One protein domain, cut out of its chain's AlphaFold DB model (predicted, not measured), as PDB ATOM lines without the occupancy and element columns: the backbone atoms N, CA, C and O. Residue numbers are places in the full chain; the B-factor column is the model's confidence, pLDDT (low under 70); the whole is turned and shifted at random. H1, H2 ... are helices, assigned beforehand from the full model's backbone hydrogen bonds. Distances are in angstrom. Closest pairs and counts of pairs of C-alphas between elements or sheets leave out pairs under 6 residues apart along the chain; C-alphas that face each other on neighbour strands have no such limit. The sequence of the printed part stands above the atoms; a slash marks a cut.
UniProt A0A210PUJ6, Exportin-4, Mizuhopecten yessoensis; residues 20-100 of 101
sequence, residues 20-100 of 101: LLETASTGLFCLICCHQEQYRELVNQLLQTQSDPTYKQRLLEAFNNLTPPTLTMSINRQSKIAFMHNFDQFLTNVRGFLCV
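Overview. This is residues 20 to 100 of the 101 residues of the protein "Exportin-4" of Mizuhopecten yessoensis (UniProt A0A210PUJ6). Three helices, H2, H3 and H4, run back and forth in two successive helical hairpins, set as a V in cross-section with H3 at its fold. The fourth helix, H1, crosses the open side of this V near one end, packing on the first half of H4 and reaching toward the beginning of H2. The printed part has 81 residues with four named helices, in the order H1, H2, H3, H4, and no named strand; the class is all helix. The whole is compact, with a radius of gyration of the C-alphas of 12.8 A and spans of 37 by 26 by 21 A.

Arrangement. H4, residues 77 to 98, is the longest helix. It touches H3, residues 53 to 66, and the closest C-alphas, those of Leu 66 and Asn 86, are 4.9 A apart. H3 and H4 form a hairpin, at a shallow tilt of 21 degrees, opposite ways. H4 also touches H1, residues 20 to 34, with its residues 80 to 87 alone; the closest C-alphas, those of Ser 25 and Met 84, are 5.7 A apart. The lines of H1 and H4 are only just about perpendicular, at 70.1 degrees. H2, residues 36 to 48, touches H3 with its residues 43 to 48 alone, and the closest C-alphas, those of Leu 47 and Lys 56, are 5.8 A apart. H2 and H3 form a hairpin too, at a shallow tilt of 20 degrees, opposite ways. H1 and H2 are close but not clearly touching: their closest C-alphas, those of Ile 32 and Tyr 39, are 6.0 A apart, and their lines are only just about perpendicular, at 72 degrees. H1 and H3 are apart, and so are H2 and H4. In H1, H2, H3 and H4 every backbone O i to N i+4 pair is within hydrogen-bond range.

Along the chain. H4 measures 30.9 A from C-alpha 77 at (8.607, 65.341, 250.266) to C-alpha 98 at (16.322, 68.027, 220.504). H3 measures 19.7 A from first to last C-alpha, and H2 18.5 A. H1 measures 20.8 A and begins with C-alpha 20 at (2.388, 71.410, 235.129).

Size, cuts and confidence. The C-alphas farthest apart in the domain, those of Ser 51 and Arg 77, are 37.8 A apart. The printed part, residues 20 to 100, has no cut. The links H1 to H2 and H2 to H3 are tight, with 1 and 4 residues, and the link H3 to H4 is short, with 10. The mean pLDDT of the printed part is 87.0; residues 96 to 100, of which 96 to 98 belong to H4, are under 70.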
ATOM      1  N   LEU A  20       2.415  72.644 235.916       70.06
ATOM      2  CA  LEU A  20       2.388  71.410 235.129       70.06
ATOM      3  C   LEU A  20       3.701  70.644 235.280       70.06
ATOM      4  O   LEU A  20       3.671  69.420 235.341       70.06
ATOM      5  N   LEU A  21       4.835  71.345 235.366       75.88
ATOM      6  CA  LEU A  21       6.140  70.732 235.587       75.88
ATOM      7  C   LEU A  21       6.216  70.071 236.966       75.88
ATOM      8  O   LEU A  21       6.649  68.925 237.059       75.88
ATOM      9  N   GLU A  22       5.746  70.742 238.017       80.69
ATOM     10  CA  GLU A  22       5.680  70.189 239.373       80.69
ATOM     11  C   GLU A  22       4.762  68.960 239.433       80.69
ATOM     12  O   GLU A  22       5.143  67.907 239.964       80.69
ATOM     13  N   THR A  23       3.572  69.061 238.835       83.88
ATOM     14  CA  THR A  23       2.595  67.965 238.799       83.88
ATOM     15  C   THR A  23       3.118  66.779 237.987       83.88
ATOM     16  O   THR A  23       3.055  65.636 238.449       83.88
ATOM     17  N   ALA A  24       3.683  67.029 236.803       85.56
ATOM     18  CA  ALA A  24       4.251  66.002 235.934       85.56
ATOM     19  C   ALA A  24       5.485  65.346 236.563       85.56
ATOM     20  O   ALA A  24       5.585  64.122 236.559       85.56
ATOM     21  N   SER A  25       6.379  66.139 237.157       88.69
ATOM     22  CA  SER A  25       7.552  65.657 237.890       88.69
ATOM     23  C   SER A  25       7.140  64.749 239.043       88.69
ATOM     24  O   SER A  25       7.618  63.622 239.160       88.69
ATOM     25  N   THR A  26       6.184  65.195 239.862       88.81
ATOM     26  CA  THR A  26       5.685  64.410 240.993       88.81
ATOM     27  C   THR A  26       5.015  63.120 240.529       88.81
ATOM     28  O   THR A  26       5.273  62.061 241.101       88.81
ATOM     29  N   GLY A  27       4.171  63.188 239.496       91.00
ATOM     30  CA  GLY A  27       3.516  62.015 238.920       91.00
ATOM     31  C   GLY A  27       4.522  61.007 238.369       91.00
ATOM     32  O   GLY A  27       4.462  59.825 238.709       91.00
ATOM     33  N   LEU A  28       5.494  61.483 237.587       90.25
ATOM     34  CA  LEU A  28       6.563  60.664 237.029       90.25
ATOM     35  C   LEU A  28       7.413  60.027 238.131       90.25
ATOM     36  O   LEU A  28       7.646  58.823 238.091       90.25
ATOM     37  N   PHE A  29       7.815  60.791 239.148       93.12
ATOM     38  CA  PHE A  29       8.589  60.267 240.272       93.12
ATOM     39  C   PHE A  29       7.846  59.150 241.006       93.12
ATOM     40  O   PHE A  29       8.420  58.094 241.265       93.12
ATOM     41  N   CYS A  30       6.556  59.347 241.298       91.50
ATOM     42  CA  CYS A  30       5.725  58.319 241.920       91.50
ATOM     43  C   CYS A  30       5.675  57.043 241.068       91.50
ATOM     44  O   CYS A  30       5.861  55.953 241.604       91.50
ATOM     45  N   LEU A  31       5.475  57.169 239.750       91.69
ATOM     46  CA  LEU A  31       5.466  56.024 238.835       91.69
ATOM     47  C   LEU A  31       6.812  55.292 238.825       91.69
ATOM     48  O   LEU A  31       6.833  54.067 238.916       91.69
ATOM     49  N   ILE A  32       7.926  56.027 238.780       92.50
ATOM     50  CA  ILE A  32       9.267  55.439 238.829       92.50
ATOM     51  C   ILE A  32       9.481  54.708 240.163       92.50
ATOM     52  O   ILE A  32       9.978  53.584 240.163       92.50
ATOM     53  N   CYS A  33       9.084  55.295 241.297       92.06
ATOM     54  CA  CYS A  33       9.180  54.635 242.602       92.06
ATOM     55  C   CYS A  33       8.375  53.329 242.660       92.06
ATOM     56  O   CYS A  33       8.864  52.351 243.229       92.06
ATOM     57  N   CYS A  34       7.176  53.308 242.073       92.62
ATOM     58  CA  CYS A  34       6.314  52.126 242.015       92.62
ATOM     59  C   CYS A  34       6.832  51.048 241.049       92.62
ATOM     60  O   CYS A  34       6.589  49.864 241.271       92.62
ATOM     61  N   HIS A  35       7.550  51.441 239.993       92.56
ATOM     62  CA  HIS A  35       7.936  50.563 238.886       92.56
ATOM     63  C   HIS A  35       9.421  50.706 238.517       92.56
ATOM     64  O   HIS A  35       9.780  50.923 237.360       92.56
ATOM     65  N   GLN A  36      10.307  50.568 239.508       89.56
ATOM     66  CA  GLN A  36      11.746  50.826 239.335       89.56
ATOM     67  C   GLN A  36      12.409  49.917 238.292       89.56
ATOM     68  O   GLN A  36      13.251  50.378 237.525       89.56
ATOM     69  N   GLU A  37      12.037  48.639 238.243       92.25
ATOM     70  CA  GLU A  37      12.589  47.689 237.271       92.25
ATOM     71  C   GLU A  37      12.183  48.049 235.839       92.25
ATOM     72  O   GLU A  37      13.048  48.211 234.981       92.25
ATOM     73  N   GLN A  38      10.893  48.318 235.617       92.62
ATOM     74  CA  GLN A  38      10.370  48.747 234.316       92.62
ATOM     75  C   GLN A  38      11.009  50.062 233.858       92.62
ATOM     76  O   GLN A  38      11.368  50.207 232.694       92.62
ATOM     77  N   TYR A  39      11.208  51.015 234.775       92.44
ATOM     78  CA  TYR A  39      11.933  52.246 234.470       92.44
ATOM     79  C   TYR A  39      13.366  51.960 233.998       92.44
ATOM     80  O   TYR A  39      13.792  52.498 232.976       92.44
ATOM     81  N   ARG A  40      14.106  51.079 234.686       91.25
ATOM     82  CA  ARG A  40      15.474  50.707 234.282       91.25
ATOM     83  C   ARG A  40      15.500  50.028 232.916       91.25
ATOM     84  O   ARG A  40      16.381  50.326 232.111       91.25
ATOM     85  N   GLU A  41      14.552  49.139 232.639       93.81
ATOM     86  CA  GLU A  41      14.417  48.497 231.330       93.81
ATOM     87  C   GLU A  41      14.130  49.513 230.225       93.81
ATOM     88  O   GLU A  41      14.809  49.496 229.200       93.81
ATOM     89  N   LEU A  42      13.195  50.442 230.451       91.06
ATOM     90  CA  LEU A  42      12.863  51.504 229.501       91.06
ATOM     91  C   LEU A  42      14.073  52.392 229.194       91.06
ATOM     92  O   LEU A  42      14.352  52.661 228.027       91.06
ATOM     93  N   VAL A  43      14.830  52.802 230.217       91.12
ATOM     94  CA  VAL A  43      16.064  53.582 230.029       91.12
ATOM     95  C   VAL A  43      17.083  52.789 229.209       91.12
ATOM     96  O   VAL A  43      17.651  53.317 228.254       91.12
ATOM     97  N   ASN A  44      17.286  51.507 229.518       90.50
ATOM     98  CA  ASN A  44      18.206  50.654 228.765       90.50
ATOM     99  C   ASN A  44      17.780  50.479 227.302       90.50
ATOM    100  O   ASN A  44      18.622  50.592 226.411       90.50
ATOM    101  N   GLN A  45      16.492  50.247 227.040       91.38
ATOM    102  CA  GLN A  45      15.952  50.147 225.682       91.38
ATOM    103  C   GLN A  45      16.169  51.453 224.913       91.38
ATOM    104  O   GLN A  45      16.672  51.434 223.791       91.38
ATOM    105  N   LEU A  46      15.878  52.596 225.537       87.31
ATOM    106  CA  LEU A  46      16.063  53.914 224.931       87.31
ATOM    107  C   LEU A  46      17.540  54.214 224.619       87.31
ATOM    108  O   LEU A  46      17.845  54.827 223.601       87.31
ATOM    109  N   LEU A  47      18.472  53.757 225.459       87.88
ATOM    110  CA  LEU A  47      19.912  53.873 225.208       87.88
ATOM    111  C   LEU A  47      20.402  52.932 224.102       87.88
ATOM    112  O   LEU A  47      21.385  53.237 223.427       87.88
ATOM    113  N   GLN A  48      19.763  51.776 223.926       89.44
ATOM    114  CA  GLN A  48      20.104  50.818 222.873       89.44
ATOM    115  C   GLN A  48      19.608  51.256 221.492       89.44
ATOM    116  O   GLN A  48      20.241  50.909 220.498       89.44
ATOM    117  N   THR A  49      18.531  52.043 221.416       87.38
ATOM    118  CA  THR A  49      18.045  52.601 220.143       87.38
ATOM    119  C   THR A  49      18.921  53.734 219.602       87.38
ATOM    120  O   THR A  49      18.829  54.052 218.418       87.38
ATOM    121  N   GLN A  50      19.801  54.323 220.423       85.00
ATOM    122  CA  GLN A  50      20.719  55.374 219.976       85.00
ATOM    123  C   GLN A  50      21.934  54.777 219.255       85.00
ATOM    124  O   GLN A  50      22.757  54.091 219.864       85.00
ATOM    125  N   SER A  51      22.064  55.065 217.957       83.50
ATOM    126  CA  SER A  51      23.189  54.596 217.133       83.50
ATOM    127  C   SER A  51      24.463  55.419 217.331       83.50
ATOM    128  O   SER A  51      25.563  54.888 217.203       83.50
ATOM    129  N   ASP A  52      24.324  56.710 217.642       88.00
ATOM    130  CA  ASP A  52      25.463  57.596 217.852       88.00
ATOM    131  C   ASP A  52      25.979  57.465 219.302       88.00
ATOM    132  O   ASP A  52      25.232  57.732 220.256       88.00
ATOM    133  N   PRO A  53      27.251  57.067 219.494       88.06
ATOM    134  CA  PRO A  53      27.822  56.851 220.818       88.06
ATOM    135  C   PRO A  53      27.887  58.133 221.660       88.06
ATOM    136  O   PRO A  53      27.739  58.061 222.880       88.06
ATOM    137  N   THR A  54      28.058  59.304 221.043       88.00
ATOM    138  CA  THR A  54      28.095  60.593 221.741       88.00
ATOM    139  C   THR A  54      26.714  60.971 222.270       88.00
ATOM    140  O   THR A  54      26.593  61.361 223.434       88.00
ATOM    141  N   TYR A  55      25.658  60.807 221.467       85.50
ATOM    142  CA  TYR A  55      24.287  61.034 221.947       85.50
ATOM    143  C   TYR A  55      23.890  60.015 223.013       85.50
ATOM    144  O   TYR A  55      23.309  60.391 224.031       85.50
ATOM    145  N   LYS A  56      24.263  58.744 222.832       89.06
ATOM    146  CA  LYS A  56      24.022  57.695 223.825       89.06
ATOM    147  C   LYS A  56      24.667  58.020 225.173       89.06
ATOM    148  O   LYS A  56      24.011  57.879 226.202       89.06
ATOM    149  N   GLN A  57      25.923  58.473 225.178       90.06
ATOM    150  CA  GLN A  57      26.622  58.847 226.409       90.06
ATOM    151  C   GLN A  57      25.955  60.042 227.101       90.06
ATOM    152  O   GLN A  57      25.685  59.980 228.296       90.06
ATOM    153  N   ARG A  58      25.618  61.097 226.352       89.19
ATOM    154  CA  ARG A  58      24.921  62.271 226.907       89.19
ATOM    155  C   ARG A  58      23.560  61.913 227.500       89.19
ATOM    156  O   ARG A  58      23.188  62.418 228.555       89.19
ATOM    157  N   LEU A  59      22.824  61.022 226.839       88.69
ATOM    158  CA  LEU A  59      21.530  60.542 227.314       88.69
ATOM    159  C   LEU A  59      21.675  59.701 228.587       88.69
ATOM    160  O   LEU A  59      20.899  59.871 229.524       88.69
ATOM    161  N   LEU A  60      22.698  58.843 228.652       91.38
ATOM    162  CA  LEU A  60      23.035  58.076 229.852       91.38
ATOM    163  C   LEU A  60      23.357  59.006 231.030       91.38
ATOM    164  O   LEU A  60      22.830  58.814 232.124       91.38
ATOM    165  N   GLU A  61      24.183  60.027 230.805       92.56
ATOM    166  CA  GLU A  61      24.512  61.044 231.811       92.56
ATOM    167  C   GLU A  61      23.258  61.796 232.277       92.56
ATOM    168  O   GLU A  61      23.058  61.973 233.479       92.56
ATOM    169  N   ALA A  62      22.361  62.162 231.357       91.19
ATOM    170  CA  ALA A  62      21.100  62.812 231.695       91.19
ATOM    171  C   ALA A  62      20.216  61.933 232.600       91.19
ATOM    172  O   ALA A  62      19.724  62.419 233.617       91.19
ATOM    173  N   PHE A  63      20.053  60.639 232.297       92.44
ATOM    174  CA  PHE A  63      19.279  59.723 233.151       92.44
ATOM    175  C   PHE A  63      19.946  59.451 234.505       92.44
ATOM    176  O   PHE A  63      19.255  59.377 235.521       92.44
ATOM    177  N   ASN A  64      21.277  59.361 234.545       93.56
ATOM    178  CA  ASN A  64      22.018  59.239 235.803       93.56
ATOM    179  C   ASN A  64      21.836  60.477 236.690       93.56
ATOM    180  O   ASN A  64      21.719  60.341 237.903       93.56
ATOM    181  N   ASN A  65      21.763  61.670 236.099       93.56
ATOM    182  CA  ASN A  65      21.483  62.904 236.834       93.56
ATOM    183  C   ASN A  65      20.007  63.023 237.234       93.56
ATOM    184  O   ASN A  65      19.711  63.600 238.276       93.56
ATOM    185  N   LEU A  66      19.085  62.462 236.443       93.25
ATOM    186  CA  LEU A  66      17.655  62.430 236.756       93.25
ATOM    187  C   LEU A  66      17.377  61.582 238.010       93.25
ATOM    188  O   LEU A  66      16.701  62.025 238.941       93.25
ATOM    189  N   THR A  67      17.943  60.374 238.048       93.44
ATOM    190  CA  THR A  67      17.809  59.415 239.153       93.44
ATOM    191  C   THR A  67      19.185  58.971 239.657       93.44
ATOM    192  O   THR A  67      19.597  57.839 239.383       93.44
ATOM    193  N   PRO A  68      19.924  59.839 240.372       92.88
ATOM    194  CA  PRO A  68      21.251  59.497 240.857       92.88
ATOM    195  C   PRO A  68      21.156  58.445 241.969       92.88
ATOM    196  O   PRO A  68      20.161  58.415 242.694       92.88
ATOM    197  N   PRO A  69      22.199  57.626 242.192       88.81
ATOM    198  CA  PRO A  69      22.212  56.643 243.281       88.81
ATOM    199  C   PRO A  69      22.004  57.252 244.679       88.81
ATOM    200  O   PRO A  69      21.627  56.553 245.614       88.81
ATOM    201  N   THR A  70      22.260  58.555 244.828       89.75
ATOM    202  CA  THR A  70      22.038  59.326 246.058       89.75
ATOM    203  C   THR A  70      20.572  59.712 246.276       89.75
ATOM    204  O   THR A  70      20.197  60.055 247.398       89.75
ATOM    205  N   LEU A  71      19.729  59.660 245.239       90.94
ATOM    206  CA  LEU A  71      18.305  59.949 245.347       90.94
ATOM    207  C   LEU A  71      17.587  58.756 245.977       90.94
ATOM    208  O   LEU A  71      17.554  57.652 245.439       90.94
ATOM    209  N   THR A  72      16.948  58.989 247.120       91.00
ATOM    210  CA  THR A  72      16.121  57.962 247.752       91.00
ATOM    211  C   THR A  72      14.837  57.757 246.950       91.00
ATOM    212  O   THR A  72      14.004  58.662 246.877       91.00
ATOM    213  N   MET A  73      14.639  56.551 246.412       88.69
ATOM    214  CA  MET A  73      13.452  56.145 245.643       88.69
ATOM    215  C   MET A  73      12.253  55.849 246.557       88.69
ATOM    216  O   MET A  73      11.739  54.736 246.619       88.69
ATOM    217  N   SER A  74      11.833  56.858 247.316       89.88
ATOM    218  CA  SER A  74      10.715  56.811 248.256       89.88
ATOM    219  C   SER A  74       9.813  58.020 248.033       89.88
ATOM    220  O   SER A  74      10.298  59.132 247.827       89.88
ATOM    221  N   ILE A  75       8.493  57.821 248.102       89.25
ATOM    222  CA  ILE A  75       7.483  58.863 247.872       89.25
ATOM    223  C   ILE A  75       7.359  59.753 249.122       89.25
ATOM    224  O   ILE A  75       6.345  59.768 249.815       89.25
ATOM    225  N   ASN A  76       8.413  60.509 249.420       92.19
ATOM    226  CA  ASN A  76       8.451  61.502 250.491       92.19
ATOM    227  C   ASN A  76       8.725  62.904 249.918       92.19
ATOM    228  O   ASN A  76       9.143  63.058 248.769       92.19
ATOM    229  N   ARG A  77       8.473  63.946 250.720       89.00
ATOM    230  CA  ARG A  77       8.607  65.341 250.266       89.00
ATOM    231  C   ARG A  77      10.027  65.672 249.801       89.00
ATOM    232  O   ARG A  77      10.189  66.359 248.802       89.00
ATOM    233  N   GLN A  78      11.041  65.189 250.513       92.25
ATOM    234  CA  GLN A  78      12.438  65.506 250.231       92.25
ATOM    235  C   GLN A  78      12.895  64.901 248.900       92.25
ATOM    236  O   GLN A  78      13.454  65.612 248.070       92.25
ATOM    237  N   SER A  79      12.579  63.627 248.660       91.62
ATOM    238  CA  SER A  79      12.864  62.951 247.398       91.62
ATOM    239  C   SER A  79      12.122  63.577 246.220       91.62
ATOM    240  O   SER A  79      12.709  63.725 245.155       91.62
ATOM    241  N   LYS A  80      10.866  64.005 246.408       90.50
ATOM    242  CA  LYS A  80      10.100  64.711 245.366       90.50
ATOM    243  C   LYS A  80      10.749  66.035 244.970       90.50
ATOM    244  O   LYS A  80      10.914  66.292 243.785       90.50
ATOM    245  N   ILE A  81      11.154  66.847 245.950       91.25
ATOM    246  CA  ILE A  81      11.833  68.126 245.693       91.25
ATOM    247  C   ILE A  81      13.171  67.888 244.979       91.25
ATOM    248  O   ILE A  81      13.465  68.558 243.991       91.25
ATOM    249  N   ALA A  82      13.959  66.914 245.443       93.50
ATOM    250  CA  ALA A  82      15.233  66.567 244.819       93.50
ATOM    251  C   ALA A  82      15.048  66.074 243.375       93.50
ATOM    252  O   ALA A  82      15.722  66.556 242.468       93.50
ATOM    253  N   PHE A  83      14.088  65.174 243.139       94.00
ATOM    254  CA  PHE A  83      13.766  64.704 241.794       94.00
ATOM    255  C   PHE A  83      13.279  65.839 240.892       94.00
ATOM    256  O   PHE A  83      13.680  65.899 239.739       94.00
ATOM    257  N   MET A  84      12.468  66.767 241.403       91.31
ATOM    258  CA  MET A  84      11.995  67.914 240.625       91.31
ATOM    259  C   MET A  84      13.144  68.801 240.147       91.31
ATOM    260  O   MET A  84      13.154  69.199 238.986       91.31
ATOM    261  N   HIS A  85      14.137  69.053 241.003       91.50
ATOM    262  CA  HIS A  85      15.342  69.773 240.597       91.50
ATOM    263  C   HIS A  85      16.116  69.016 239.508       91.50
ATOM    264  O   HIS A  85      16.492  69.593 238.488       91.50
ATOM    265  N   ASN A  86      16.291  67.705 239.679       93.00
ATOM    266  CA  ASN A  86      16.949  66.864 238.681       93.00
ATOM    267  C   ASN A  86      16.177  66.822 237.350       93.00
ATOM    268  O   ASN A  86      16.783  66.800 236.281       93.00
ATOM    269  N   PHE A  87      14.844  66.821 237.406       90.69
ATOM    270  CA  PHE A  87      13.961  66.785 236.243       90.69
ATOM    271  C   PHE A  87      14.014  68.085 235.440       90.69
ATOM    272  O   PHE A  87      14.082  68.040 234.214       90.69
ATOM    273  N   ASP A  88      14.074  69.236 236.108       88.88
ATOM    274  CA  ASP A  88      14.280  70.531 235.452       88.88
ATOM    275  C   ASP A  88      15.616  70.579 234.681       88.88
ATOM    276  O   ASP A  88      15.668  70.931 233.495       88.88
ATOM    277  N   GLN A  89      16.697  70.106 235.312       88.56
ATOM    278  CA  GLN A  89      18.007  69.985 234.665       88.56
ATOM    279  C   GLN A  89      17.988  68.980 233.506       88.56
ATOM    280  O   GLN A  89      18.546  69.244 232.439       88.56
ATOM    281  N   PHE A  90      17.308  67.845 233.677       89.00
ATOM    282  CA  PHE A  90      17.116  66.854 232.620       89.00
ATOM    283  C   PHE A  90      16.412  67.460 231.402       89.00
ATOM    284  O   PHE A  90      16.896  67.300 230.284       89.00
ATOM    285  N   LEU A  91      15.320  68.206 231.598       84.50
ATOM    286  CA  LEU A  91      14.608  68.867 230.503       84.50
ATOM    287  C   LEU A  91      15.474  69.911 229.800       84.50
ATOM    288  O   LEU A  91      15.445  69.984 228.574       84.50
ATOM    289  N   THR A  92      16.261  70.685 230.546       83.56
ATOM    290  CA  THR A  92      17.199  71.663 229.975       83.56
ATOM    291  C   THR A  92      18.243  70.979 229.091       83.56
ATOM    292  O   THR A  92      18.438  71.374 227.940       83.56
ATOM    293  N   ASN A  93      18.844  69.891 229.581       80.44
ATOM    294  CA  ASN A  93      19.833  69.116 228.833       80.44
ATOM    295  C   ASN A  93      19.217  68.460 227.589       80.44
ATOM    296  O   ASN A  93      19.756  68.582 226.491       80.44
ATOM    297  N   VAL A  94      18.049  67.827 227.732       75.88
ATOM    298  CA  VAL A  94      17.367  67.121 226.637       75.88
ATOM    299  C   VAL A  94      16.835  68.076 225.568       75.88
ATOM    300  O   VAL A  94      16.941  67.780 224.377       75.88
ATOM    301  N   ARG A  95      16.347  69.263 225.947       71.25
ATOM    302  CA  ARG A  95      16.008  70.339 224.999       71.25
ATOM    303  C   ARG A  95      17.219  70.799 224.202       71.25
ATOM    304  O   ARG A  95      17.108  70.990 222.995       71.25
ATOM    305  N   GLY A  96      18.372  70.901 224.858       65.75
ATOM    306  CA  GLY A  96      19.651  71.175 224.211       65.75
ATOM    307  C   GLY A  96      20.101  70.092 223.226       65.75
ATOM    308  O   GLY A  96      20.990  70.366 222.433       65.75
ATOM    309  N   PHE A  97      19.504  68.893 223.234       65.19
ATOM    310  CA  PHE A  97      19.760  67.837 222.244       65.19
ATOM    311  C   PHE A  97      18.706  67.796 221.131       65.19
ATOM    312  O   PHE A  97      19.041  67.515 219.987       65.19
ATOM    313  N   LEU A  98      17.441  68.082 221.454       56.09
ATOM    314  CA  LEU A  98      16.322  68.027 220.504       56.09
ATOM    315  C   LEU A  98      16.190  69.289 219.636       56.09
ATOM    316  O   LEU A  98      15.669  69.203 218.525       56.09
ATOM    317  N   CYS A  99      16.646  70.449 220.122       47.84
ATOM    318  CA  CYS A  99      16.555  71.726 219.403       47.84
ATOM    319  C   CYS A  99      17.786  72.057 218.543       47.84
ATOM    320  O   CYS A  99      17.798  73.104 217.900       47.84
ATOM    321  N   VAL A 100      18.811  71.199 218.508       40.44
ATOM    322  CA  VAL A 100      19.929  71.355 217.563       40.44
ATOM    323  C   VAL A 100      19.521  70.654 216.278       40.44
ATOM    324  O   VAL A 100      19.634  69.436 216.154       40.44
TER     325      VAL A 100